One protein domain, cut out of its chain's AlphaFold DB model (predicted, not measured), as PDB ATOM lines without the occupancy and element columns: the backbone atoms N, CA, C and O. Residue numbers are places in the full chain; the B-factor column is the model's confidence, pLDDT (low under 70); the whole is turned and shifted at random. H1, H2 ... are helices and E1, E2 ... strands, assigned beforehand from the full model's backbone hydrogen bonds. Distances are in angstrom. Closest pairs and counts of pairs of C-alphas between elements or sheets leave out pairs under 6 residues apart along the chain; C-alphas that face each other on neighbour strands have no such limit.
ATOM      1  N   ALA A   3     183.055 258.109 269.865       95.56
ATOM      2  CA  ALA A   3     181.885 257.314 270.228       95.56
ATOM      3  C   ALA A   3     181.369 256.523 269.017       95.56
ATOM      4  O   ALA A   3     181.201 257.074 267.935       95.56
ATOM      5  N   GLY A   4     181.098 255.235 269.194       95.38
ATOM      6  CA  GLY A   4     180.395 254.394 268.230       95.38
ATOM      7  C   GLY A   4     178.949 254.183 268.659       95.38
ATOM      8  O   GLY A   4     178.697 253.788 269.796       95.38
ATOM      9  N   VAL A   5     178.010 254.424 267.751       95.94
ATOM     10  CA  VAL A   5     176.569 254.232 267.945       95.94
ATOM     11  C   VAL A   5     176.096 253.100 267.039       95.94
ATOM     12  O   VAL A   5     176.196 253.192 265.821       95.94
ATOM     13  N   ASP A   6     175.575 252.033 267.634       96.00
ATOM     14  CA  ASP A   6     175.058 250.848 266.946       96.00
ATOM     15  C   ASP A   6     173.544 250.742 267.162       96.00
ATOM     16  O   ASP A   6     173.054 250.462 268.261       96.00
ATOM     17  N   VAL A   7     172.796 251.043 266.102       95.00
ATOM     18  CA  VAL A   7     171.334 251.109 266.075       95.00
ATOM     19  C   VAL A   7     170.777 249.727 265.720       95.00
ATOM     20  O   VAL A   7     170.537 249.396 264.556       95.00
ATOM     21  N   GLY A   8     170.566 248.906 266.748       93.12
ATOM     22  CA  GLY A   8     170.010 247.561 266.619       93.12
ATOM     23  C   GLY A   8     168.479 247.532 266.605       93.12
ATOM     24  O   GLY A   8     167.807 248.557 266.517       93.12
ATOM     25  N   THR A   9     167.914 246.328 266.742       90.31
ATOM     26  CA  THR A   9     166.456 246.088 266.749       90.31
ATOM     27  C   THR A   9     165.795 246.279 268.113       90.31
ATOM     28  O   THR A   9     164.611 246.607 268.197       90.31
ATOM     29  N   SER A  10     166.540 246.050 269.195       89.38
ATOM     30  CA  SER A  10     166.049 246.127 270.579       89.38
ATOM     31  C   SER A  10     166.434 247.423 271.293       89.38
ATOM     32  O   SER A  10     165.894 247.723 272.360       89.38
ATOM     33  N   GLY A  11     167.343 248.200 270.711       92.94
ATOM     34  CA  GLY A  11     167.825 249.457 271.260       92.94
ATOM     35  C   GLY A  11     169.066 249.954 270.533       92.94
ATOM     36  O   GLY A  11     169.498 249.370 269.539       92.94
ATOM     37  N   VAL A  12     169.640 251.018 271.078       96.06
ATOM     38  CA  VAL A  12     170.885 251.632 270.620       96.06
ATOM     39  C   VAL A  12     171.994 251.287 271.602       96.06
ATOM     40  O   VAL A  12     171.832 251.476 272.810       96.06
ATOM     41  N   LYS A  13     173.119 250.790 271.101       97.31
ATOM     42  CA  LYS A  13     174.336 250.588 271.885       97.31
ATOM     43  C   LYS A  13     175.299 251.737 271.611       97.31
ATOM     44  O   LYS A  13     175.513 252.087 270.454       97.31
ATOM     45  N   VAL A  14     175.875 252.303 272.663       97.38
ATOM     46  CA  VAL A  14     176.913 253.334 272.573       97.38
ATOM     47  C   VAL A  14     178.188 252.781 273.184       97.38
ATOM     48  O   VAL A  14     178.170 252.296 274.311       97.38
ATOM     49  N   THR A  15     179.291 252.861 272.453       96.88
ATOM     50  CA  THR A  15     180.615 252.470 272.944       96.88
ATOM     51  C   THR A  15     181.566 253.647 272.792       96.88
ATOM     52  O   THR A  15     181.670 254.210 271.705       96.88
ATOM     53  N   ARG A  16     182.259 254.037 273.864       95.81
ATOM     54  CA  ARG A  16     183.281 255.094 273.814       95.81
ATOM     55  C   ARG A  16     184.662 254.470 273.695       95.81
ATOM     56  O   ARG A  16     184.968 253.520 274.411       95.81
ATOM     57  N   PHE A  17     185.489 255.025 272.823       94.00
ATOM     58  CA  PHE A  17     186.851 254.590 272.556       94.00
ATOM     59  C   PHE A  17     187.840 255.726 272.822       94.00
ATOM     60  O   PHE A  17     187.564 256.894 272.519       94.00
ATOM     61  N   ASP A  18     189.009 255.384 273.355       92.75
ATOM     62  CA  ASP A  18     190.154 256.292 273.313       92.75
ATOM     63  C   ASP A  18     190.773 256.353 271.902       92.75
ATOM     64  O   ASP A  18     190.356 255.652 270.976       92.75
ATOM     65  N   LEU A  19     191.778 257.214 271.724       87.69
ATOM     66  CA  LEU A  19     192.468 257.381 270.438       87.69
ATOM     67  C   LEU A  19     193.326 256.160 270.047       87.69
ATOM     68  O   LEU A  19     193.739 256.043 268.897       87.69
ATOM     69  N   GLU A  20     193.552 255.225 270.973       90.62
ATOM     70  CA  GLU A  20     194.217 253.937 270.740       90.62
ATOM     71  C   GLU A  20     193.199 252.816 270.438       90.62
ATOM     72  O   GLU A  20     193.560 251.641 270.387       90.62
ATOM     73  N   SER A  21     191.925 253.166 270.203       84.06
ATOM     74  CA  SER A  21     190.809 252.244 269.928       84.06
ATOM     75  C   SER A  21     190.451 251.292 271.076       84.06
ATOM     76  O   SER A  21     189.790 250.273 270.859       84.06
ATOM     77  N   ARG A  22     190.834 251.605 272.318       88.69
ATOM     78  CA  ARG A  22     190.404 250.829 273.487       88.69
ATOM     79  C   ARG A  22     189.012 251.265 273.919       88.69
ATOM     80  O   ARG A  22     188.755 252.452 274.096       88.69
ATOM     81  N   SER A  23     188.127 250.293 274.126       89.81
ATOM     82  CA  SER A  23     186.782 250.530 274.656       89.81
ATOM     83  C   SER A  23     186.854 250.962 276.121       89.81
ATOM     84  O   SER A  23     187.355 250.219 276.962       89.81
ATOM     85  N   LEU A  24     186.311 252.137 276.423       90.06
ATOM     86  CA  LEU A  24     186.271 252.726 277.761       90.06
ATOM     87  C   LEU A  24     184.952 252.414 278.474       90.06
ATOM     88  O   LEU A  24     184.955 252.014 279.636       90.06
ATOM     89  N   THR A  25     183.826 252.566 277.773       90.69
ATOM     90  CA  THR A  25     182.479 252.315 278.308       90.69
ATOM     91  C   THR A  25     181.553 251.732 277.241       90.69
ATOM     92  O   THR A  25     181.725 251.998 276.049       90.69
ATOM     93  N   GLU A  26     180.558 250.949 277.674       93.00
ATOM     94  CA  GLU A  26     179.430 250.492 276.851       93.00
ATOM     95  C   GLU A  26     178.110 250.817 277.565       93.00
ATOM     96  O   GLU A  26     177.904 250.442 278.720       93.00
ATOM     97  N   GLU A  27     177.201 251.478 276.854       94.69
ATOM     98  CA  GLU A  27     175.857 251.825 277.313       94.69
ATOM     99  C   GLU A  27     174.807 251.249 276.359       94.69
ATOM    100  O   GLU A  27     175.016 251.151 275.147       94.69
ATOM    101  N   ARG A  28     173.649 250.858 276.903       93.94
ATOM    102  CA  ARG A  28     172.515 250.346 276.122       93.94
ATOM    103  C   ARG A  28     171.267 251.159 276.406       93.94
ATOM    104  O   ARG A  28     170.808 251.235 277.543       93.94
ATOM    105  N   HIS A  29     170.676 251.687 275.345       93.62
ATOM    106  CA  HIS A  29     169.457 252.480 275.376       93.62
ATOM    107  C   HIS A  29     168.333 251.691 274.693       93.62
ATOM    108  O   HIS A  29     168.242 251.698 273.463       93.62
ATOM    109  N   PRO A  30     167.485 250.966 275.447       90.88
ATOM    110  CA  PRO A  30     166.360 250.250 274.858       90.88
ATOM    111  C   PRO A  30     165.368 251.231 274.226       90.88
ATOM    112  O   PRO A  30     165.149 252.333 274.738       90.88
ATOM    113  N   TYR A  31     164.734 250.824 273.125       87.25
ATOM    114  CA  TYR A  31     163.656 251.624 272.548       87.25
ATOM    115  C   TYR A  31     162.402 251.576 273.431       87.25
ATOM    116  O   TYR A  31     162.097 250.536 274.019       87.25
ATOM    117  N   PRO A  32     161.605 252.661 273.469       78.75
ATOM    118  CA  PRO A  32     160.296 252.643 274.119       78.75
ATOM    119  C   PRO A  32     159.245 251.853 273.316       78.75
ATOM    120  O   PRO A  32     158.110 251.699 273.759       78.75
ATOM    121  N   PHE A  33     159.609 251.346 272.135       80.38
ATOM    122  CA  PHE A  33     158.764 250.561 271.242       80.38
ATOM    123  C   PHE A  33     159.484 249.281 270.809       80.38
ATOM    124  O   PHE A  33     160.702 249.152 270.918       80.38
ATOM    125  N   ARG A  34     158.724 248.308 270.300       75.50
ATOM    126  CA  ARG A  34     159.286 247.076 269.737       75.50
ATOM    127  C   ARG A  34     159.299 247.168 268.222       75.50
ATOM    128  O   ARG A  34     158.249 247.366 267.621       75.50
ATOM    129  N   ILE A  35     160.455 246.921 267.621       78.38
ATOM    130  CA  ILE A  35     160.559 246.697 266.181       78.38
ATOM    131  C   ILE A  35     160.106 245.256 265.923       78.38
ATOM    132  O   ILE A  35     160.781 244.300 266.309       78.38
ATOM    133  N   ARG A  36     158.890 245.089 265.393       70.81
ATOM    134  CA  ARG A  36     158.274 243.785 265.109       70.81
ATOM    135  C   ARG A  36     157.510 243.834 263.796       70.81
ATOM    136  O   ARG A  36     156.868 244.832 263.490       70.81
ATOM    137  N   GLY A  37     157.499 242.701 263.102       86.19
ATOM    138  CA  GLY A  37     156.792 242.545 261.836       86.19
ATOM    139  C   GLY A  37     157.609 243.049 260.654       86.19
ATOM    140  O   GLY A  37     158.837 243.087 260.701       86.19
ATOM    141  N   ASP A  38     156.907 243.397 259.582       93.25
ATOM    142  CA  ASP A  38     157.531 243.718 258.300       93.25
ATOM    143  C   ASP A  38     158.036 245.156 258.186       93.25
ATOM    144  O   ASP A  38     158.842 245.450 257.304       93.25
ATOM    145  N   PHE A  39     157.571 246.048 259.065       94.06
ATOM    146  CA  PHE A  39     157.800 247.483 258.956       94.06
ATOM    147  C   PHE A  39     158.477 248.074 260.192       94.06
ATOM    148  O   PHE A  39     158.294 247.594 261.310       94.06
ATOM    149  N   VAL A  40     159.232 249.151 259.981       93.50
ATOM    150  CA  VAL A  40     159.917 249.915 261.030       93.50
ATOM    151  C   VAL A  40     159.339 251.328 261.092       93.50
ATOM    152  O   VAL A  40     159.228 251.997 260.068       93.50
ATOM    153  N   ASP A  41     159.008 251.809 262.292       93.00
ATOM    154  CA  ASP A  41     158.749 253.236 262.519       93.00
ATOM    155  C   ASP A  41     160.084 253.985 262.611       93.00
ATOM    156  O   ASP A  41     160.678 254.149 263.682       93.00
ATOM    157  N   VAL A  42     160.585 254.388 261.447       93.12
ATOM    158  CA  VAL A  42     161.881 255.059 261.332       93.12
ATOM    159  C   VAL A  42     161.869 256.474 261.902       93.12
ATOM    160  O   VAL A  42     162.915 256.933 262.343       93.12
ATOM    161  N   SER A  43     160.719 257.152 261.970       91.75
ATOM    162  CA  SER A  43     160.619 258.501 262.545       91.75
ATOM    163  C   SER A  43     160.833 258.479 264.055       91.75
ATOM    164  O   SER A  43     161.653 259.236 264.586       91.75
ATOM    165  N   SER A  44     160.148 257.567 264.751       91.50
ATOM    166  CA  SER A  44     160.338 257.380 266.193       91.50
ATOM    167  C   SER A  44     161.757 256.906 266.512       91.50
ATOM    168  O   SER A  44     162.376 257.387 267.463       91.50
ATOM    169  N   LEU A  45     162.306 256.003 265.692       93.88
ATOM    170  CA  LEU A  45     163.682 255.527 265.829       93.88
ATOM    171  C   LEU A  45     164.698 256.654 265.630       93.88
ATOM    172  O   LEU A  45     165.546 256.855 266.498       93.88
ATOM    173  N   ALA A  46     164.587 257.428 264.550       91.69
ATOM    174  CA  ALA A  46     165.494 258.537 264.272       91.69
ATOM    175  C   ALA A  46     165.449 259.601 265.376       91.69
ATOM    176  O   ALA A  46     166.496 260.104 265.763       91.69
ATOM    177  N   THR A  47     164.279 259.868 265.967       91.00
ATOM    178  CA  THR A  47     164.152 260.784 267.116       91.00
ATOM    179  C   THR A  47     164.954 260.297 268.330       91.00
ATOM    180  O   THR A  47     165.657 261.075 268.980       91.00
ATOM    181  N   VAL A  48     164.884 258.998 268.646       93.38
ATOM    182  CA  VAL A  48     165.663 258.412 269.752       93.38
ATOM    183  C   VAL A  48     167.160 258.515 269.469       93.38
ATOM    184  O   VAL A  48     167.915 258.940 270.346       93.38
ATOM    185  N   VAL A  49     167.583 258.153 268.257       94.19
ATOM    186  CA  VAL A  49     168.997 258.179 267.863       94.19
ATOM    187  C   VAL A  49     169.532 259.611 267.837       94.19
ATOM    188  O   VAL A  49     170.590 259.864 268.406       94.19
ATOM    189  N   GLN A  50     168.782 260.565 267.283       91.94
ATOM    190  CA  GLN A  50     169.144 261.983 267.264       91.94
ATOM    191  C   GLN A  50     169.383 262.516 268.674       91.94
ATOM    192  O   GLN A  50     170.365 263.220 268.896       91.94
ATOM    193  N   ARG A  51     168.540 262.151 269.647       93.38
ATOM    194  CA  ARG A  51     168.735 262.555 271.046       93.38
ATOM    195  C   ARG A  51     170.035 261.997 271.632       93.38
ATOM    196  O   ARG A  51     170.744 262.730 272.314       93.38
ATOM    197  N   ILE A  52     170.347 260.725 271.374       94.81
ATOM    198  CA  ILE A  52     171.583 260.079 271.851       94.81
ATOM    199  C   ILE A  52     172.807 260.738 271.212       94.81
ATOM    200  O   ILE A  52     173.714 261.164 271.923       94.81
ATOM    201  N   VAL A  53     172.809 260.880 269.884       92.62
ATOM    202  CA  VAL A  53     173.915 261.493 269.138       92.62
ATOM    203  C   VAL A  53     174.110 262.949 269.545       92.62
ATOM    204  O   VAL A  53     175.237 263.352 269.809       92.62
ATOM    205  N   SER A  54     173.032 263.720 269.704       90.69
ATOM    206  CA  SER A  54     173.125 265.098 270.202       90.69
ATOM    207  C   SER A  54     173.734 265.148 271.602       90.69
ATOM    208  O   SER A  54     174.537 266.027 271.880       90.69
ATOM    209  N   GLY A  55     173.392 264.210 272.491       93.00
ATOM    210  CA  GLY A  55     174.011 264.118 273.815       93.00
ATOM    211  C   GLY A  55     175.520 263.868 273.746       93.00
ATOM    212  O   GLY A  55     176.274 264.522 274.457       93.00
ATOM    213  N   LEU A  56     175.957 262.975 272.852       93.12
ATOM    214  CA  LEU A  56     177.376 262.688 272.626       93.12
ATOM    215  C   LEU A  56     178.127 263.881 272.029       93.12
ATOM    216  O   LEU A  56     179.242 264.151 272.442       93.12
ATOM    217  N   LEU A  57     177.520 264.616 271.095       88.19
ATOM    218  CA  LEU A  57     178.149 265.780 270.460       88.19
ATOM    219  C   LEU A  57     178.281 266.999 271.391       88.19
ATOM    220  O   LEU A  57     179.086 267.883 271.116       88.19
ATOM    221  N   HIS A  58     177.504 267.069 272.477       92.44
ATOM    222  CA  HIS A  58     177.665 268.101 273.509       92.44
ATOM    223  C   HIS A  58     178.706 267.733 274.578       92.44
ATOM    224  O   HIS A  58     179.040 268.577 275.409       92.44
ATOM    225  N   ASP A  59     179.195 266.490 274.589       93.50
ATOM    226  CA  ASP A  59     180.243 266.045 275.502       93.50
ATOM    227  C   ASP A  59     181.607 266.534 274.976       93.50
ATOM    228  O   ASP A  59     182.039 266.088 273.912       93.50
ATOM    229  N   PRO A  60     182.306 267.446 275.684       92.69
ATOM    230  CA  PRO A  60     183.549 268.041 275.193       92.69
ATOM    231  C   PRO A  60     184.695 267.031 275.056       92.69
ATOM    232  O   PRO A  60     185.703 267.343 274.423       92.69
ATOM    233  N   GLU A  61     184.576 265.836 275.641       92.44
ATOM    234  CA  GLU A  61     185.583 264.788 275.500       92.44
ATOM    235  C   GLU A  61     185.375 263.921 274.241       92.44
ATOM    236  O   GLU A  61     186.264 263.144 273.867       92.44
ATOM    237  N   VAL A  62     184.221 264.031 273.574       92.56
ATOM    238  CA  VAL A  62     183.886 263.301 272.344       92.56
ATOM    239  C   VAL A  62     184.239 264.156 271.124       92.56
ATOM    240  O   VAL A  62     183.611 265.165 270.835       92.56
ATOM    241  N   GLU A  63     185.245 263.720 270.371       91.00
ATOM    242  CA  GLU A  63     185.749 264.402 269.172       91.00
ATOM    243  C   GLU A  63     184.997 263.984 267.904       91.00
ATOM    244  O   GLU A  63     184.909 264.748 266.946       91.00
ATOM    245  N   ALA A  64     184.468 262.758 267.880       90.00
ATOM    246  CA  ALA A  64     183.742 262.221 266.738       90.00
ATOM    247  C   ALA A  64     182.721 261.163 267.164       90.00
ATOM    248  O   ALA A  64     182.916 260.437 268.144       90.00
ATOM    249  N   VAL A  65     181.657 261.041 266.368       91.31
ATOM    250  CA  VAL A  65     180.630 260.007 266.517       91.31
ATOM    251  C   VAL A  65     180.533 259.209 265.219       91.31
ATOM    252  O   VAL A  65     180.190 259.754 264.174       91.31
ATOM    253  N   GLY A  66     180.831 257.914 265.288       91.31
ATOM    254  CA  GLY A  66     180.534 256.949 264.234       91.31
ATOM    255  C   GLY A  66     179.168 256.309 264.465       91.31
ATOM    256  O   GLY A  66     178.790 256.055 265.608       91.31
ATOM    257  N   LEU A  67     178.432 256.026 263.392       89.62
ATOM    258  CA  LEU A  67     177.101 255.428 263.469       89.62
ATOM    259  C   LEU A  67     176.972 254.250 262.504       89.62
ATOM    260  O   LEU A  67     177.419 254.317 261.362       89.62
ATOM    261  N   THR A  68     176.336 253.185 262.980       91.88
ATOM    262  CA  THR A  68     175.905 252.029 262.195       91.88
ATOM    263  C   THR A  68     174.486 251.628 262.595       91.88
ATOM    264  O   THR A  68     174.006 251.996 263.672       91.88
ATOM    265  N   SER A  69     173.800 250.875 261.741       92.19
ATOM    266  CA  SER A  69     172.446 250.399 262.001       92.19
ATOM    267  C   SER A  69     172.188 249.018 261.417       92.19
ATOM    268  O   SER A  69     172.953 248.498 260.603       92.19
ATOM    269  N   MET A  70     171.083 248.415 261.852       92.00
ATOM    270  CA  MET A  70     170.552 247.194 261.258       92.00
ATOM    271  C   MET A  70     170.337 247.341 259.744       92.00
ATOM    272  O   MET A  70     169.799 248.341 259.266       92.00
ATOM    273  N   ALA A  71     170.694 246.298 258.996       90.00
ATOM    274  CA  ALA A  71     170.609 246.284 257.543       90.00
ATOM    275  C   ALA A  71     170.198 244.896 257.003       90.00
ATOM    276  O   ALA A  71     170.452 243.886 257.666       90.00
ATOM    277  N   PRO A  72     169.589 244.829 255.802       89.94
ATOM    278  CA  PRO A  72     169.078 245.967 255.039       89.94
ATOM    279  C   PRO A  72     167.726 246.454 255.581       89.94
ATOM    280  O   PRO A  72     166.825 245.664 255.849       89.94
ATOM    281  N   VAL A  73     167.556 247.769 255.690       92.94
ATOM    282  CA  VAL A  73     166.254 248.396 255.947       92.94
ATOM    283  C   VAL A  73     166.002 249.405 254.840       92.94
ATOM    284  O   VAL A  73     166.739 250.379 254.727       92.94
ATOM    285  N   HIS A  74     164.987 249.164 254.010       91.94
ATOM    286  CA  HIS A  74     164.643 250.041 252.885       91.94
ATOM    287  C   HIS A  74     163.615 251.064 253.324       91.94
ATOM    288  O   HIS A  74     162.461 250.703 253.558       91.94
ATOM    289  N   VAL A  75     164.015 252.327 253.403       92.81
ATOM    290  CA  VAL A  75     163.144 253.450 253.737       92.81
ATOM    291  C   VAL A  75     162.663 254.108 252.448       92.81
ATOM    292  O   VAL A  75     163.449 254.671 251.689       92.81
ATOM    293  N   MET A  76     161.360 254.027 252.196       91.31
ATOM    294  CA  MET A  76     160.699 254.639 251.046       91.31
ATOM    295  C   MET A  76     160.152 256.003 251.457       91.31
ATOM    296  O   MET A  76     159.376 256.087 252.412       91.31
ATOM    297  N   LEU A  77     160.519 257.053 250.730       89.81
ATOM    298  CA  LEU A  77     160.147 258.436 251.024       89.81
ATOM    299  C   LEU A  77     159.253 259.017 249.927       89.81
ATOM    300  O   LEU A  77     159.390 258.644 248.758       89.81
ATOM    301  N   ASP A  78     158.367 259.944 250.292       90.31
ATOM    302  CA  ASP A  78     157.646 260.785 249.330       90.31
ATOM    303  C   ASP A  78     158.518 261.937 248.794       90.31
ATOM    304  O   ASP A  78     159.732 261.976 249.008       90.31
ATOM    305  N   ARG A  79     157.922 262.849 248.015       86.00
ATOM    306  CA  ARG A  79     158.632 263.998 247.420       86.00
ATOM    307  C   ARG A  79     159.048 265.027 248.464       86.00
ATOM    308  O   ARG A  79     160.041 265.719 248.274       86.00
ATOM    309  N   GLU A  80     158.298 265.096 249.552       86.69
ATOM    310  CA  GLU A  80     158.541 265.923 250.725       86.69
ATOM    311  C   GLU A  80     159.498 265.238 251.721       86.69
ATOM    312  O   GLU A  80     159.747 265.767 252.801       86.69
ATOM    313  N   MET A  81     160.061 264.083 251.340       84.25
ATOM    314  CA  MET A  81     161.004 263.269 252.106       84.25
ATOM    315  C   MET A  81     160.445 262.693 253.413       84.25
ATOM    316  O   MET A  81     161.204 262.263 254.284       84.25
ATOM    317  N   ASN A  82     159.121 262.613 253.543       90.38
ATOM    318  CA  ASN A  82     158.497 261.909 254.652       90.38
ATOM    319  C   ASN A  82     158.556 260.395 254.408       90.38
ATOM    320  O   ASN A  82     158.313 259.940 253.283       90.38
ATOM    321  N   PRO A  83     158.820 259.582 255.445       93.06
ATOM    322  CA  PRO A  83     158.784 258.137 255.313       93.06
ATOM    323  C   PRO A  83     157.360 257.645 255.053       93.06
ATOM    324  O   PRO A  83     156.452 257.818 255.864       93.06
ATOM    325  N   LEU A  84     157.180 256.975 253.915       94.88
ATOM    326  CA  LEU A  84     155.940 256.302 253.535       94.88
ATOM    327  C   LEU A  84     155.862 254.895 254.128       94.88
ATOM    328  O   LEU A  84     154.805 254.449 254.575       94.88
ATOM    329  N   VAL A  85     156.980 254.172 254.073       95.50
ATOM    330  CA  VAL A  85     157.135 252.821 254.614       95.50
ATOM    331  C   VAL A  85     158.621 252.507 254.749       95.50
ATOM    332  O   VAL A  85     159.409 252.884 253.885       95.50
ATOM    333  N   ALA A  86     159.004 251.789 255.801       95.56
ATOM    334  CA  ALA A  86     160.345 251.236 255.931       95.56
ATOM    335  C   ALA A  86     160.267 249.729 256.162       95.56
ATOM    336  O   ALA A  86     159.609 249.302 257.107       95.56
ATOM    337  N   PHE A  87     160.910 248.931 255.311       95.25
ATOM    338  CA  PHE A  87     160.902 247.471 255.431       95.25
ATOM    339  C   PHE A  87     161.979 247.005 256.404       95.25
ATOM    340  O   PHE A  87     163.146 247.353 256.252       95.25
ATOM    341  N   HIS A  88     161.599 246.187 257.381       94.50
ATOM    342  CA  HIS A  88     162.553 245.535 258.269       94.50
ATOM    343  C   HIS A  88     163.343 244.450 257.520       94.50
ATOM    344  O   HIS A  88     162.783 243.755 256.665       94.50
ATOM    345  N   TYR A  89     164.613 244.228 257.885       90.81
ATOM    346  CA  TYR A  89     165.467 243.231 257.219       90.81
ATOM    347  C   TYR A  89     164.887 241.813 257.282       90.81
ATOM    348  O   TYR A  89     165.071 241.014 256.371       90.81
ATOM    349  N   SER A  90     164.150 241.483 258.345       92.31
ATOM    350  CA  SER A  90     163.544 240.158 258.513       92.31
ATOM    351  C   SER A  90     162.205 239.989 257.794       92.31
ATOM    352  O   SER A  90     161.596 238.929 257.919       92.31
ATOM    353  N   SER A  91     161.694 241.023 257.118       93.44
ATOM    354  CA  SER A  91     160.414 240.915 256.425       93.44
ATOM    355  C   SER A  91     160.493 239.851 255.329       93.44
ATOM    356  O   SER A  91     161.496 239.746 254.625       93.44
ATOM    357  N   THR A  92     159.424 239.093 255.122       92.75
ATOM    358  CA  THR A  92     159.344 238.088 254.046       92.75
ATOM    359  C   THR A  92     158.441 238.524 252.894       92.75
ATOM    360  O   THR A  92     158.259 237.775 251.939       92.75
ATOM    361  N   LEU A  93     157.899 239.745 252.944       92.75
ATOM    362  CA  LEU A  93     157.054 240.301 251.885       92.75
ATOM    363  C   LEU A  93     157.786 240.334 250.535       92.75
ATOM    364  O   LEU A  93     158.882 240.884 250.433       92.75
ATOM    365  N   GLY A  94     157.167 239.749 249.510       89.06
ATOM    366  CA  GLY A  94     157.774 239.557 248.191       89.06
ATOM    367  C   GLY A  94     158.548 238.244 248.042       89.06
ATOM    368  O   GLY A  94     159.146 238.019 246.999       89.06
ATOM    369  N   ALA A  95     158.535 237.349 249.038       91.94
ATOM    370  CA  ALA A  95     159.121 236.011 248.894       91.94
ATOM    371  C   ALA A  95     158.453 235.177 247.782       91.94
ATOM    372  O   ALA A  95     159.109 234.349 247.157       91.94
ATOM    373  N   ASP A  96     157.173 235.421 247.488       89.69
ATOM    374  CA  ASP A  96     156.461 234.826 246.350       89.69
ATOM    375  C   ASP A  96     157.005 235.294 244.988       89.69
ATOM    376  O   ASP A  96     156.704 234.687 243.961       89.69
ATOM    377  N   LEU A  97     157.832 236.342 244.977       84.38
ATOM    378  CA  LEU A  97     158.409 236.957 243.785       84.38
ATOM    379  C   LEU A  97     159.868 236.551 243.550       84.38
ATOM    380  O   LEU A  97     160.463 237.013 242.585       84.38
ATOM    381  N   LEU A  98     160.443 235.658 244.365       84.75
ATOM    382  CA  LEU A  98     161.850 235.239 244.250       84.75
ATOM    383  C   LEU A  98     162.230 234.697 242.866       84.75
ATOM    384  O   LEU A  98     163.336 234.964 242.402       84.75
ATOM    385  N   ASN A  99     161.294 234.008 242.205       79.12
ATOM    386  CA  ASN A  99     161.461 233.447 240.859       79.12
ATOM    387  C   ASN A  99     161.319 234.498 239.736       79.12
ATOM    388  O   ASN A  99     161.406 234.162 238.557       79.12
ATOM    389  N   TYR A 100     161.041 235.758 240.080       71.69
ATOM    390  CA  TYR A 100     160.800 236.849 239.141       71.69
ATOM    391  C   TYR A 100     162.065 237.697 238.949       71.69
ATOM    392  O   TYR A 100     162.721 238.079 239.917       71.69
ATOM    393  N   PRO A 101     162.358 238.057 237.695       72.25
ATOM    394  CA  PRO A 101     163.458 237.475 236.922       72.25
ATOM    395  C   PRO A 101     164.782 237.408 237.713       72.25
ATOM    396  O   PRO A 101     165.567 238.357 237.732       72.25
ATOM    397  N   GLU A 102     165.049 236.255 238.338       81.69
ATOM    398  CA  GLU A 102     166.224 236.017 239.196       81.69
ATOM    399  C   GLU A 102     167.555 236.371 238.516       81.69
ATOM    400  O   GLU A 102     168.395 237.034 239.122       81.69
ATOM    401  N   GLU A 103     167.732 235.990 237.249       83.31
ATOM    402  CA  GLU A 103     168.956 236.279 236.493       83.31
ATOM    403  C   GLU A 103     169.188 237.784 236.307       83.31
ATOM    404  O   GLU A 103     170.321 238.251 236.406       83.31
ATOM    405  N   GLU A 104     168.131 238.576 236.104       80.69
ATOM    406  CA  GLU A 104     168.254 240.034 235.992       80.69
ATOM    407  C   GLU A 104     168.614 240.664 237.341       80.69
ATOM    408  O   GLU A 104     169.470 241.548 237.409       80.69
ATOM    409  N   ILE A 105     167.997 240.189 238.428       78.94
ATOM    410  CA  ILE A 105     168.312 240.640 239.789       78.94
ATOM    411  C   ILE A 105     169.765 240.304 240.121       78.94
ATOM    412  O   ILE A 105     170.502 241.160 240.612       78.94
ATOM    413  N   ARG A 106     170.209 239.086 239.812       83.69
ATOM    414  CA  ARG A 106     171.584 238.649 240.044       83.69
ATOM    415  C   ARG A 106     172.579 239.426 239.190       83.69
ATOM    416  O   ARG A 106     173.625 239.816 239.699       83.69
ATOM    417  N   ALA A 107     172.254 239.701 237.930       81.69
ATOM    418  CA  ALA A 107     173.092 240.518 237.057       81.69
ATOM    419  C   ALA A 107     173.230 241.958 237.573       81.69
ATOM    420  O   ALA A 107     174.310 242.537 237.486       81.69
ATOM    421  N   ALA A 108     172.159 242.529 238.133       76.06
ATOM    422  CA  ALA A 108     172.171 243.889 238.664       76.06
ATOM    423  C   ALA A 108     172.880 243.992 240.025       76.06
ATOM    424  O   ALA A 108     173.586 244.962 240.273       76.06
ATOM    425  N   THR A 109     172.680 243.016 240.910       76.81
ATOM    426  CA  THR A 109     173.090 243.097 242.328       76.81
ATOM    427  C   THR A 109     174.346 242.298 242.662       76.81
ATOM    428  O   THR A 109     174.879 242.436 243.759       76.81
ATOM    429  N   LEU A 110     174.782 241.415 241.756       83.81
ATOM    430  CA  LEU A 110     175.798 240.379 241.975       83.81
ATOM    431  C   LEU A 110     175.488 239.404 243.122       83.81
ATOM    432  O   LEU A 110     176.367 238.662 243.559       83.81
ATOM    433  N   ASN A 111     174.235 239.363 243.579       84.75
ATOM    434  CA  ASN A 111     173.782 238.541 244.693       84.75
ATOM    435  C   ASN A 111     172.671 237.571 244.254       84.75
ATOM    436  O   ASN A 111     171.922 237.873 243.322       84.75
ATOM    437  N   PRO A 112     172.532 236.404 244.914       87.31
ATOM    438  CA  PRO A 112     171.353 235.560 244.757       87.31
ATOM    439  C   PRO A 112     170.078 236.324 245.124       87.31
ATOM    440  O   PRO A 112     170.075 237.128 246.059       87.31
ATOM    441  N   SER A 113     168.987 236.030 244.420       86.38
ATOM    442  CA  SER A 113     167.677 236.613 244.703       86.38
ATOM    443  C   SER A 113     167.234 236.270 246.133       86.38
ATOM    444  O   SER A 113     167.206 235.105 246.527       86.38
ATOM    445  N   SER A 114     166.888 237.283 246.930       89.25
ATOM    446  CA  SER A 114     166.341 237.099 248.278       89.25
ATOM    447  C   SER A 114     165.237 238.113 248.567       89.25
ATOM    448  O   SER A 114     165.275 239.244 248.086       89.25
ATOM    449  N   SER A 115     164.265 237.748 249.407       88.31
ATOM    450  CA  SER A 115     163.129 238.619 249.748       88.31
ATOM    451  C   SER A 115     163.563 239.890 250.478       88.31
ATOM    452  O   SER A 115     162.807 240.855 250.545       88.31
ATOM    453  N   GLN A 116     164.795 239.913 250.993       89.00
ATOM    454  CA  GLN A 116     165.406 241.069 251.632       89.00
ATOM    455  C   GLN A 116     165.878 242.126 250.634       89.00
ATOM    456  O   GLN A 116     166.225 243.218 251.058       89.00
ATOM    457  N   MET A 117     165.900 241.849 249.332       86.94
ATOM    458  CA  MET A 117     166.420 242.792 248.343       86.94
ATOM    459  C   MET A 117     165.372 243.813 247.906       86.94
ATOM    460  O   MET A 117     164.180 243.516 247.791       86.94
ATOM    461  N   LEU A 118     165.848 245.014 247.573       87.19
ATOM    462  CA  LEU A 118     165.013 246.131 247.139       87.19
ATOM    463  C   LEU A 118     164.039 245.789 245.986       87.19
ATOM    464  O   LEU A 118     162.870 246.171 246.100       87.19
ATOM    465  N   PRO A 119     164.432 245.060 244.915       85.44
ATOM    466  CA  PRO A 119     163.515 244.732 243.820       85.44
ATOM    467  C   PRO A 119     162.242 244.025 244.295       85.44
ATOM    468  O   PRO A 119     161.138 244.422 243.920       85.44
ATOM    469  N   HIS A 120     162.373 243.045 245.193       88.06
ATOM    470  CA  HIS A 120     161.235 242.288 245.727       88.06
ATOM    471  C   HIS A 120     160.308 243.156 246.568       88.06
ATOM    472  O   HIS A 120     159.088 243.040 246.456       88.06
ATOM    473  N   ARG A 121     160.861 244.095 247.348       90.62
ATOM    474  CA  ARG A 121     160.063 245.064 248.118       90.62
ATOM    475  C   ARG A 121     159.272 245.998 247.216       90.62
ATOM    476  O   ARG A 121     158.100 246.247 247.481       90.62
ATOM    477  N   LEU A 122     159.891 246.496 246.145       88.69
ATOM    478  CA  LEU A 122     159.236 247.385 245.187       88.69
ATOM    479  C   LEU A 122     158.132 246.667 244.409       88.69
ATOM    480  O   LEU A 122     157.046 247.221 244.247       88.69
ATOM    481  N   LEU A 123     158.377 245.432 243.963       87.56
ATOM    482  CA  LEU A 123     157.372 244.631 243.265       87.56
ATOM    483  C   LEU A 123     156.203 244.264 244.184       87.56
ATOM    484  O   LEU A 123     155.046 244.404 243.786       87.56
ATOM    485  N   TRP A 124     156.491 243.872 245.427       93.56
ATOM    486  CA  TRP A 124     155.461 243.633 246.432       93.56
ATOM    487  C   TRP A 124     154.643 244.900 246.700       93.56
ATOM    488  O   TRP A 124     153.417 244.859 246.665       93.56
ATOM    489  N   LEU A 125     155.298 246.050 246.889       92.06
ATOM    490  CA  LEU A 125     154.619 247.325 247.128       92.06
ATOM    491  C   LEU A 125     153.747 247.721 245.930       92.06
ATOM    492  O   LEU A 125     152.623 248.171 246.117       92.06
ATOM    493  N   ARG A 126     154.223 247.503 244.699       90.56
ATOM    494  CA  ARG A 126     153.450 247.744 243.475       90.56
ATOM    495  C   ARG A 126     152.193 246.876 243.402       90.56
ATOM    496  O   ARG A 126     151.153 247.371 242.981       90.56
ATOM    497  N   LYS A 127     152.293 245.602 243.797       92.19
ATOM    498  CA  LYS A 127     151.194 244.625 243.769       92.19
ATOM    499  C   LYS A 127     150.183 244.859 244.895       92.19
ATOM    500  O   LYS A 127     148.991 244.951 244.632       92.19
ATOM    501  N   GLU A 128     150.661 244.987 246.130       95.75
ATOM    502  CA  GLU A 128     149.825 244.959 247.340       95.75
ATOM    503  C   GLU A 128     149.475 246.356 247.879       95.75
ATOM    504  O   GLU A 128     148.500 246.522 248.610       95.75
ATOM    505  N   ARG A 129     150.273 247.384 247.557       94.88
ATOM    506  CA  ARG A 129     150.105 248.765 248.053       94.88
ATOM    507  C   ARG A 129     150.427 249.800 246.976       94.88
ATOM    508  O   ARG A 129     151.226 250.717 247.189       94.88
ATOM    509  N   ALA A 130     149.790 249.664 245.814       92.62
ATOM    510  CA  ALA A 130     150.038 250.518 244.651       92.62
ATOM    511  C   ALA A 130     149.948 252.023 244.977       92.62
ATOM    512  O   ALA A 130     150.761 252.818 244.508       92.62
ATOM    513  N   ASN A 131     149.012 252.423 245.844       94.50
ATOM    514  CA  ASN A 131     148.865 253.806 246.305       94.50
ATOM    515  C   ASN A 131     150.110 254.348 247.027       94.50
ATOM    516  O   ASN A 131     150.404 255.535 246.915       94.50
ATOM    517  N   VAL A 132     150.825 253.500 247.771       93.75
ATOM    518  CA  VAL A 132     152.096 253.859 248.409       93.75
ATOM    519  C   VAL A 132     153.212 253.838 247.374       93.75
ATOM    520  O   VAL A 132     153.953 254.809 247.285       93.75
ATOM    521  N   TYR A 133     153.281 252.792 246.542       91.62
ATOM    522  CA  TYR A 133     154.273 252.663 245.468       91.62
ATOM    523  C   TYR A 133     154.340 253.908 244.572       91.62
ATOM    524  O   TYR A 133     155.421 254.433 244.329       91.62
ATOM    525  N   HIS A 134     153.192 254.437 244.146       89.00
ATOM    526  CA  HIS A 134     153.132 255.625 243.288       89.00
ATOM    527  C   HIS A 134     153.563 256.930 243.970       89.00
ATOM    528  O   HIS A 134     153.858 257.901 243.277       89.00
ATOM    529  N   LYS A 135     153.601 256.972 245.306       91.62
ATOM    530  CA  LYS A 135     154.089 258.130 246.064       91.62
ATOM    531  C   LYS A 135     155.595 258.087 246.309       91.62
ATOM    532  O   LYS A 135     156.161 259.118 246.655       91.62
ATOM    533  N   VAL A 136     156.240 256.929 246.137       88.38
ATOM    534  CA  VAL A 136     157.677 256.778 246.396       88.38
ATOM    535  C   VAL A 136     158.480 257.641 245.423       88.38
ATOM    536  O   VAL A 136     158.466 257.431 244.209       88.38
ATOM    537  N   SER A 137     159.214 258.599 245.981       85.44
ATOM    538  CA  SER A 137     160.112 259.501 245.263       85.44
ATOM    539  C   SER A 137     161.585 259.256 245.572       85.44
ATOM    540  O   SER A 137     162.426 259.650 244.766       85.44
ATOM    541  N   LYS A 138     161.913 258.645 246.718       82.56
ATOM    542  CA  LYS A 138     163.289 258.306 247.113       82.56
ATOM    543  C   LYS A 138     163.316 256.997 247.897       82.56
ATOM    544  O   LYS A 138     162.368 256.689 248.615       82.56
ATOM    545  N   VAL A 139     164.395 256.235 247.745       86.56
ATOM    546  CA  VAL A 139     164.685 255.065 248.580       86.56
ATOM    547  C   VAL A 139     166.055 255.263 249.198       86.56
ATOM    548  O   VAL A 139     167.006 255.557 248.474       86.56
ATOM    549  N   VAL A 140     166.136 255.116 250.516       86.38
ATOM    550  CA  VAL A 140     167.396 255.157 251.264       86.38
ATOM    551  C   VAL A 140     167.495 253.966 252.212       86.38
ATOM    552  O   VAL A 140     166.490 253.318 252.516       86.38
ATOM    553  N   ASP A 141     168.695 253.666 252.687       89.44
ATOM    554  CA  ASP A 141     168.893 252.761 253.811       89.44
ATOM    555  C   ASP A 141     168.641 253.473 255.147       89.44
ATOM    556  O   ASP A 141     168.469 254.694 255.219       89.44
ATOM    557  N   LEU A 142     168.586 252.701 256.233       91.06
ATOM    558  CA  LEU A 142     168.342 253.263 257.560       91.06
ATOM    559  C   LEU A 142     169.460 254.211 258.007       91.06
ATOM    560  O   LEU A 142     169.149 255.243 258.601       91.06
ATOM    561  N   ASN A 143     170.724 253.910 257.687       88.12
ATOM    562  CA  ASN A 143     171.829 254.833 257.954       88.12
ATOM    563  C   ASN A 143     171.601 256.151 257.224       88.12
ATOM    564  O   ASN A 143     171.585 257.191 257.878       88.12
ATOM    565  N   GLY A 144     171.366 256.109 255.907       84.19
ATOM    566  CA  GLY A 144     171.081 257.292 255.105       84.19
ATOM    567  C   GLY A 144     169.983 258.136 255.739       84.19
ATOM    568  O   GLY A 144     170.216 259.306 256.036       84.19
ATOM    569  N   TYR A 145     168.829 257.530 256.045       88.69
ATOM    570  CA  TYR A 145     167.706 258.223 256.686       88.69
ATOM    571  C   TYR A 145     168.084 258.882 258.023       88.69
ATOM    572  O   TYR A 145     167.827 260.070 258.220       88.69
ATOM    573  N   ILE A 146     168.712 258.134 258.938       88.56
ATOM    574  CA  ILE A 146     169.109 258.644 260.258       88.56
ATOM    575  C   ILE A 146     170.110 259.794 260.121       88.56
ATOM    576  O   ILE A 146     169.960 260.808 260.804       88.56
ATOM    577  N   PHE A 147     171.104 259.667 259.238       83.19
ATOM    578  CA  PHE A 147     172.100 260.713 259.021       83.19
ATOM    579  C   PHE A 147     171.463 262.014 258.541       83.19
ATOM    580  O   PHE A 147     171.781 263.061 259.100       83.19
ATOM    581  N   GLY A 148     170.535 261.974 257.579       79.94
ATOM    582  CA  GLY A 148     169.870 263.205 257.134       79.94
ATOM    583  C   GLY A 148     169.029 263.860 258.225       79.94
ATOM    584  O   GLY A 148     169.063 265.079 258.361       79.94
ATOM    585  N   VAL A 149     168.347 263.068 259.062       84.50
ATOM    586  CA  VAL A 149     167.612 263.604 260.222       84.50
ATOM    587  C   VAL A 149     168.562 264.274 261.223       84.50
ATOM    588  O   VAL A 149     168.272 265.369 261.703       84.50
ATOM    589  N   ILE A 150     169.700 263.645 261.539       81.25
ATOM    590  CA  ILE A 150     170.678 264.181 262.502       81.25
ATOM    591  C   ILE A 150     171.355 265.438 261.970       81.25
ATOM    592  O   ILE A 150     171.481 266.415 262.706       81.25
ATOM    593  N   ALA A 151     171.794 265.420 260.713       73.69
ATOM    594  CA  ALA A 151     172.539 266.519 260.116       73.69
ATOM    595  C   ALA A 151     171.685 267.788 259.943       73.69
ATOM    596  O   ALA A 151     172.217 268.842 259.600       73.69
ATOM    597  N   GLY A 152     170.361 267.693 260.146       65.06
ATOM    598  CA  GLY A 152     169.427 268.762 259.806       65.06
ATOM    599  C   GLY A 152     169.495 269.119 258.322       65.06
ATOM    600  O   GLY A 152     169.052 270.200 257.929       65.06
ATOM    601  N   GLU A 153     170.091 268.242 257.505       55.88
ATOM    602  CA  GLU A 153     170.155 268.447 256.076       55.88
ATOM    603  C   GLU A 153     168.729 268.388 255.542       55.88
ATOM    604  O   GLU A 153     167.882 267.601 255.972       55.88
ATOM    605  N   ARG A 154     168.487 269.262 254.574       56.44
ATOM    606  CA  ARG A 154     167.430 269.120 253.587       56.44
ATOM    607  C   ARG A 154     167.384 267.650 253.168       56.44
ATOM    608  O   ARG A 154     168.314 267.195 252.515       56.44
ATOM    609  N   LEU A 155     166.382 266.880 253.606       55.66
ATOM    610  CA  LEU A 155     166.322 265.424 253.400       55.66
ATOM    611  C   LEU A 155     166.399 265.055 251.900       55.66
ATOM    612  O   LEU A 155     166.779 263.947 251.519       55.66
ATOM    613  N   GLU A 156     166.117 266.007 251.011       54.41
ATOM    614  CA  GLU A 156     166.375 265.909 249.578       54.41
ATOM    615  C   GLU A 156     167.857 265.609 249.248       54.41
ATOM    616  O   GLU A 156     168.133 264.918 248.267       54.41
ATOM    617  N   GLU A 157     168.796 265.994 250.114       55.25
ATOM    618  CA  GLU A 157     170.243 265.752 250.036       55.25
ATOM    619  C   GLU A 157     170.689 264.425 250.684       55.25
ATOM    620  O   GLU A 157     171.860 264.074 250.559       55.25
ATOM    621  N   LEU A 158     169.770 263.649 251.292       60.09
ATOM    622  CA  LEU A 158     170.043 262.327 251.887       60.09
ATOM    623  C   LEU A 158     170.916 261.462 250.969       60.09
ATOM    624  O   LEU A 158     170.534 261.195 249.822       60.09
ATOM    625  N   VAL A 159     172.044 260.988 251.492       63.25
ATOM    626  CA  VAL A 159     173.013 260.185 250.745       63.25
ATOM    627  C   VAL A 159     172.796 258.708 251.041       63.25
ATOM    628  O   VAL A 159     172.836 258.278 252.188       63.25
ATOM    629  N   GLN A 160     172.582 257.933 249.982       69.75
ATOM    630  CA  GLN A 160     172.584 256.478 250.041       69.75
ATOM    631  C   GLN A 160     174.030 255.972 250.129       69.75
ATOM    632  O   GLN A 160     174.875 256.390 249.331       69.75
ATOM    633  N   ASP A 161     174.303 255.034 251.041       70.81
ATOM    634  CA  ASP A 161     175.585 254.326 251.058       70.81
ATOM    635  C   ASP A 161     175.840 253.622 249.712       70.81
ATOM    636  O   ASP A 161     174.957 252.955 249.161       70.81
ATOM    637  N   LYS A 162     177.052 253.781 249.162       69.69
ATOM    638  CA  LYS A 162     177.394 253.293 247.815       69.69
ATOM    639  C   LYS A 162     177.470 251.773 247.742       69.69
ATOM    640  O   LYS A 162     177.137 251.216 246.697       69.69
ATOM    641  N   ILE A 163     177.912 251.119 248.816       70.81
ATOM    642  CA  ILE A 163     177.991 249.658 248.886       70.81
ATOM    643  C   ILE A 163     176.568 249.111 248.900       70.81
ATOM    644  O   ILE A 163     176.228 248.264 248.081       70.81
ATOM    645  N   THR A 164     175.695 249.691 249.716       76.56
ATOM    646  CA  THR A 164     174.277 249.332 249.744       76.56
ATOM    647  C   THR A 164     173.573 249.617 248.408       76.56
ATOM    648  O   THR A 164     172.809 248.786 247.920       76.56
ATOM    649  N   ALA A 165     173.870 250.737 247.736       74.19
ATOM    650  CA  ALA A 165     173.338 251.011 246.396       74.19
ATOM    651  C   ALA A 165     173.768 249.951 245.366       74.19
ATOM    652  O   ALA A 165     172.988 249.600 244.470       74.19
ATOM    653  N   PHE A 166     175.003 249.457 245.485       74.88
ATOM    654  CA  PHE A 166     175.552 248.392 244.652       74.88
ATOM    655  C   PHE A 166     174.881 247.047 244.936       74.88
ATOM    656  O   PHE A 166     174.392 246.412 244.006       74.88
ATOM    657  N   GLU A 167     174.740 246.668 246.209       77.50
ATOM    658  CA  GLU A 167     174.001 245.470 246.633       77.50
ATOM    659  C   GLU A 167     172.544 245.476 246.161       77.50
ATOM    660  O   GLU A 167     171.948 244.427 245.930       77.50
ATOM    661  N   TRP A 168     171.945 246.655 245.992       78.62
ATOM    662  CA  TRP A 168     170.572 246.787 245.503       78.62
ATOM    663  C   TRP A 168     170.461 246.818 243.975       78.62
ATOM    664  O   TRP A 168     169.353 246.934 243.451       78.62
ATOM    665  N   GLY A 169     171.584 246.740 243.255       72.56
ATOM    666  CA  GLY A 169     171.633 246.866 241.797       72.56
ATOM    667  C   GLY A 169     171.148 248.219 241.287       72.56
ATOM    668  O   GLY A 169     170.688 248.347 240.154       72.56
ATOM    669  N   THR A 170     171.220 249.232 242.147       69.12
ATOM    670  CA  THR A 170     170.897 250.615 241.794       69.12
ATOM    671  C   THR A 170     172.156 251.376 241.384       69.12
ATOM    672  O   THR A 170     172.075 252.323 240.616       69.12
ATOM    673  N   PHE A 171     173.345 250.933 241.789       65.06
ATOM    674  CA  PHE A 171     174.602 251.562 241.390       65.06
ATOM    675  C   PHE A 171     174.954 251.301 239.914       65.06
ATOM    676  O   PHE A 171     174.929 250.163 239.449       65.06
ATOM    677  N   ARG A 172     175.346 252.348 239.172       51.72
ATOM    678  CA  ARG A 172     175.839 252.243 237.787       51.72
ATOM    679  C   ARG A 172     177.317 252.621 237.688       51.72
ATOM    680  O   ARG A 172     177.715 253.711 238.082       51.72
ATOM    681  N   TRP A 173     178.102 251.735 237.082       41.44
ATOM    682  CA  TRP A 173     179.516 251.896 236.709       41.44
ATOM    683  C   TRP A 173     179.609 251.820 235.164       41.44
ATOM    684  O   TRP A 173     178.923 250.946 234.632       41.44
ATOM    685  N   PRO A 174     180.342 252.677 234.398       43.47
ATOM    686  CA  PRO A 174     181.586 253.391 234.714       43.47
ATOM    687  C   PRO A 174     181.570 254.900 234.344       43.47
ATOM    688  O   PRO A 174     182.489 255.389 233.688       43.47
ATOM    689  N   SER A 175     180.554 255.677 234.731       40.12
ATOM    690  CA  SER A 175     180.577 257.143 234.544       40.12
ATOM    691  C   SER A 175     181.494 257.814 235.577       40.12
ATOM    692  O   SER A 175     181.042 258.574 236.428       40.12
ATOM    693  N   ILE A 176     182.782 257.474 235.559       37.34
ATOM    694  CA  ILE A 176     183.811 258.130 236.364       37.34
ATOM    695  C   ILE A 176     184.133 259.454 235.671       37.34
ATOM    696  O   ILE A 176     184.974 259.499 234.777       37.34
ATOM    697  N   GLU A 177     183.482 260.540 236.082       31.16
ATOM    698  CA  GLU A 177     184.140 261.842 235.994       31.16
ATOM    699  C   GLU A 177     185.049 262.029 237.219       31.16
ATOM    700  O   GLU A 177     184.720 261.572 238.322       31.16
ATOM    701  N   PRO A 178     186.228 262.647 237.042       30.70
ATOM    702  CA  PRO A 178     187.215 262.777 238.101       30.70
ATOM    703  C   PRO A 178     186.661 263.606 239.268       30.70
ATOM    704  O   PRO A 178     186.298 264.762 239.107       30.70
ATOM    705  N   TRP A 179     186.623 262.996 240.456       28.81
ATOM    706  CA  TRP A 179     186.689 263.630 241.782       28.81
ATOM    707  C   TRP A 179     186.056 265.036 241.928       28.81
ATOM    708  O   TRP A 179     186.719 265.925 242.461       28.81
ATOM    709  N   GLY A 180     184.776 265.255 241.585       28.73
ATOM    710  CA  GLY A 180     184.220 266.619 241.692       28.73
ATOM    711  C   GLY A 180     182.708 266.867 241.624       28.73
ATOM    712  O   GLY A 180     182.320 268.002 241.877       28.73
ATOM    713  N   SER A 181     181.846 265.881 241.359       26.77
ATOM    714  CA  SER A 181     180.441 266.168 240.999       26.77
ATOM    715  C   SER A 181     179.427 265.315 241.775       26.77
ATOM    716  O   SER A 181     179.696 264.154 242.087       26.77
ATOM    717  N   PHE A 182     178.263 265.902 242.090       29.16
ATOM    718  CA  PHE A 182     177.098 265.234 242.685       29.16
ATOM    719  C   PHE A 182     176.637 264.060 241.814       29.16
ATOM    720  O   PHE A 182     176.560 264.177 240.592       29.16
ATOM    721  N   TRP A 183     176.297 262.936 242.441       34.72
ATOM    722  CA  TRP A 183     175.797 261.756 241.730       34.72
ATOM    723  C   TRP A 183     174.281 261.798 241.621       34.72
ATOM    724  O   TRP A 183     173.626 262.404 242.450       34.72
ATOM    725  N   THR A 184     173.723 261.153 240.607       34.38
ATOM    726  CA  THR A 184     172.303 260.817 240.532       34.38
ATOM    727  C   THR A 184     172.244 259.336 240.200       34.38
ATOM    728  O   THR A 184     172.640 258.948 239.104       34.38
ATOM    729  N   VAL A 185     171.808 258.476 241.121       38.72
ATOM    730  CA  VAL A 185     171.497 257.093 240.737       38.72
ATOM    731  C   VAL A 185     170.192 257.125 239.954       38.72
ATOM    732  O   VAL A 185     169.130 257.388 240.499       38.72
ATOM    733  N   THR A 186     170.256 256.898 238.654       38.81
ATOM    734  CA  THR A 186     169.060 256.765 237.822       38.81
ATOM    735  C   THR A 186     168.788 255.289 237.580       38.81
ATOM    736  O   THR A 186     169.593 254.599 236.949       38.81
ATOM    737  N   CYS A 187     167.636 254.807 238.052       41.09
ATOM    738  CA  CYS A 187     167.099 253.505 237.666       41.09
ATOM    739  C   CYS A 187     166.802 253.552 236.164       41.09
ATOM    740  O   CYS A 187     165.951 254.323 235.722       41.09
ATOM    741  N   THR A 188     167.524 252.790 235.348       39.91
ATOM    742  CA  THR A 188     167.252 252.786 233.909       39.91
ATOM    743  C   THR A 188     165.991 252.028 233.590       39.91
ATOM    744  O   THR A 188     165.797 250.908 234.051       39.91
ATOM    745  N   SER A 189     165.193 252.637 232.724       44.38
ATOM    746  CA  SER A 189     163.863 252.239 232.267       44.38
ATOM    747  C   SER A 189     163.680 250.792 231.787       44.38
ATOM    748  O   SER A 189     162.544 250.424 231.512       44.38
ATOM    749  N   SER A 190     164.721 249.964 231.686       48.00
ATOM    750  CA  SER A 190     164.615 248.578 231.221       48.00
ATOM    751  C   SER A 190     164.248 247.560 232.307       48.00
ATOM    752  O   SER A 190     163.802 246.477 231.950       48.00
ATOM    753  N   LEU A 191     164.416 247.870 233.601       51.72
ATOM    754  CA  LEU A 191     164.100 246.915 234.675       51.72
ATOM    755  C   LEU A 191     162.644 247.078 235.156       51.72
ATOM    756  O   LEU A 191     162.229 248.200 235.462       51.72
ATOM    757  N   PRO A 192     161.861 245.990 235.285       49.00
ATOM    758  CA  PRO A 192     160.419 246.057 235.554       49.00
ATOM    759  C   PRO A 192     160.045 246.602 236.947       49.00
ATOM    760  O   PRO A 192     158.890 246.985 237.165       49.00
ATOM    761  N   TRP A 193     161.000 246.667 237.884       54.22
ATOM    762  CA  TRP A 193     160.835 247.282 239.210       54.22
ATOM    763  C   TRP A 193     161.298 248.744 239.277       54.22
ATOM    764  O   TRP A 193     161.052 249.402 240.291       54.22
ATOM    765  N   CYS A 194     161.924 249.276 238.219       53.78
ATOM    766  CA  CYS A 194     162.241 250.697 238.155       53.78
ATOM    767  C   CYS A 194     160.950 251.520 238.141       53.78
ATOM    768  O   CYS A 194     160.059 251.314 237.316       53.78
ATOM    769  N   LEU A 195     160.868 252.490 239.048       50.16
ATOM    770  CA  LEU A 195     159.789 253.471 239.129       50.16
ATOM    771  C   LEU A 195     159.864 254.419 237.914       50.16
ATOM    772  O   LEU A 195     160.408 255.517 237.985       50.16
ATOM    773  N   GLN A 196     159.329 253.982 236.771       40.56
ATOM    774  CA  GLN A 196     159.395 254.681 235.476       40.56
ATOM    775  C   GLN A 196     158.672 256.047 235.441       40.56
ATOM    776  O   GLN A 196     158.775 256.755 234.445       40.56
ATOM    777  N   SER A 197     157.946 256.439 236.497       33.66
ATOM    778  CA  SER A 197     157.082 257.635 236.506       33.66
ATOM    779  C   SER A 197     157.466 258.734 237.506       33.66
ATOM    780  O   SER A 197     156.807 259.773 237.517       33.66
ATOM    781  N   THR A 198     158.510 258.559 238.331       34.19
ATOM    782  CA  THR A 198     158.793 259.507 239.432       34.19
ATOM    783  C   THR A 198     160.107 260.280 239.338       34.19
ATOM    784  O   THR A 198     160.274 261.212 240.116       34.19
ATOM    785  N   GLY A 199     160.998 259.991 238.380       34.09
ATOM    786  CA  GLY A 199     162.247 260.757 238.234       34.09
ATOM    787  C   GLY A 199     163.129 260.677 239.486       34.09
ATOM    788  O   GLY A 199     163.533 261.698 240.033       34.09
ATOM    789  N   LEU A 200     163.373 259.458 239.971       38.41
ATOM    790  CA  LEU A 200     164.220 259.206 241.135       38.41
ATOM    791  C   LEU A 200     165.655 259.683 240.890       38.41
ATOM    792  O   LEU A 200     166.364 259.130 240.049       38.41
ATOM    793  N   ASN A 201     166.073 260.667 241.686       37.25
ATOM    794  CA  ASN A 201     167.450 261.117 241.802       37.25
ATOM    795  C   ASN A 201     168.023 260.598 243.125       37.25
ATOM    796  O   ASN A 201     167.554 261.009 244.186       37.25
ATOM    797  N   PHE A 202     169.037 259.727 243.106       40.44
ATOM    798  CA  PHE A 202     169.783 259.442 244.337       40.44
ATOM    799  C   PHE A 202     171.035 260.303 244.341       40.44
ATOM    800  O   PHE A 202     171.975 260.049 243.589       40.44
ATOM    801  N   THR A 203     171.023 261.337 245.169       36.09
ATOM    802  CA  THR A 203     172.129 262.276 245.297       36.09
ATOM    803  C   THR A 203     173.132 261.823 246.339       36.09
ATOM    804  O   THR A 203     172.764 261.527 247.469       36.09
ATOM    805  N   GLY A 204     174.407 261.760 245.953       35.28
ATOM    806  CA  GLY A 204     175.522 261.559 246.877       35.28
ATOM    807  C   GLY A 204     176.303 262.853 247.064       35.28
ATOM    808  O   GLY A 204     176.707 263.461 246.071       35.28
ATOM    809  N   LYS A 205     176.530 263.255 248.317       29.17
ATOM    810  CA  LYS A 205     177.298 264.444 248.702       29.17
ATOM    811  C   LYS A 205     178.587 264.029 249.415       29.17
ATOM    812  O   LYS A 205     178.631 263.022 250.117       29.17
TER     813      LYS A 205
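Overview. This is residues 3 to 205 of the 208 residues of an uncharacterized protein of Sulfodiicoccus acidiphilus (UniProt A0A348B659). A twisted four-stranded sheet, E3 E2 E1 E4, makes one end of the domain, with the long helix H1 over one face and the other face bare; H5 joins it to a small three-stranded sheet, E6 E5 E7, near the middle, with H3 on that sheet's far face. H2, H3 and H4 lie toward the other end with the unnamed stretch of residues 88 to 101, while H6 and a short hairpin, E8 and E9, lie to one side of the small sheet, H6 and E9 nearest to its edge strand E7, with long links from H6 to E8 and from E8 to E9. The printed part has 203 residues with six named helices and nine named strands, in the order E1 E2 E3 H1 E4 E5 E6 H2 H3 H4 E7 H5 H6 E8 E9. The larger sheet is mixed and the others antiparallel; the class is mixed, helices and strands, with 100 residues, under half, in named elements. The whole is compact, with a radius of gyration of the C-alphas of 17.9 A and spans of 52 by 44 by 32 A.

Arrangement. E1, residues 3 to 7, E2, residues 11 to 17, and E3, residues 23 to 30, form a meander, each strand the antiparallel neighbour of the one before; E1 and E2 are a hairpin, as are E2 and E3. N 4 and O 15 are 2.8 A apart and N 14 and O 27 2.9 A, within hydrogen-bond range. E4, residues 64 to 69, is parallel to E1, with N 5 and O 66 2.8 A apart. This sheet is twisted. H1, residues 42 to 57, is on it at a height over the sheet of 9.0 A, over E2 and E1, and runs along the strands, at 10 degrees to E1 on the local plane. E3, H1 and E4 are a split strand-helix-strand unit, its two strands running the same way with E2 and E1 between them in the sheet; its crossover is right-handed. H5, residues 142 to 151, touches H1 at a steep tilt of 53 degrees, the same way; the closest C-alphas, of Ala 46 and Ile 146, are 5.4 A apart. H1 and H5 on one face of the larger sheet give two layers. E5, residues 74 to 77, and E6, residues 83 to 87, are a hairpin, with N 76 and O 85 2.8 A apart. E7, residues 138 to 141, is antiparallel to E5, with N 75 and O 140 2.8 A apart. H5 is also on this sheet, over E5 and E7 at a height over the sheet of 10.9 A. H3, residues 118 to 128, is on the opposite face, over E6 and E5. H4, residues 130 to 133, touches H3; the closest C-alphas, of Arg 126 and Tyr 133, are 5.4 A apart. H6, residues 162 to 167, only grazes this sheet, with residues 164 to 165. H2, residues 102 to 109, is close to H6 but not clearly touching; the closest C-alphas, of Thr 109 and Glu 167, are 5.0 A apart. E8, residues 183 to 185, and E9, residues 202 to 204, are a hairpin, with N 185 and O 202 2.9 A apart. In H1, H2, H3, H5 and H6 every O i to N i+4 pair is within hydrogen-bond range; H4 is too short for such a pair.

Along the chain. E1 begins at C-alpha 3, (181.885, 257.314, 270.228). E2 is 19.7 A long, E3 20.4 A, H1 21.5 A, E4 17.0 A, H3 15.2 A and H5 14.1 A from first to last C-alpha. H5 begins at C-alpha 142, (168.342, 253.263, 257.560). E9 ends at C-alpha 204, (175.522, 261.559, 246.877).

Size, cuts and confidence. The C-alphas farthest apart, of Pro 60 and Asn 99, are 53.5 A apart. The printed part has no cut. The links E3 to H1, E6 to H2, H6 to E8 and E8 to E9 are long. The mean pLDDT of the printed part is 78.7; residues 152 to 160, residue 162 and residues 170 to 205 are under 70.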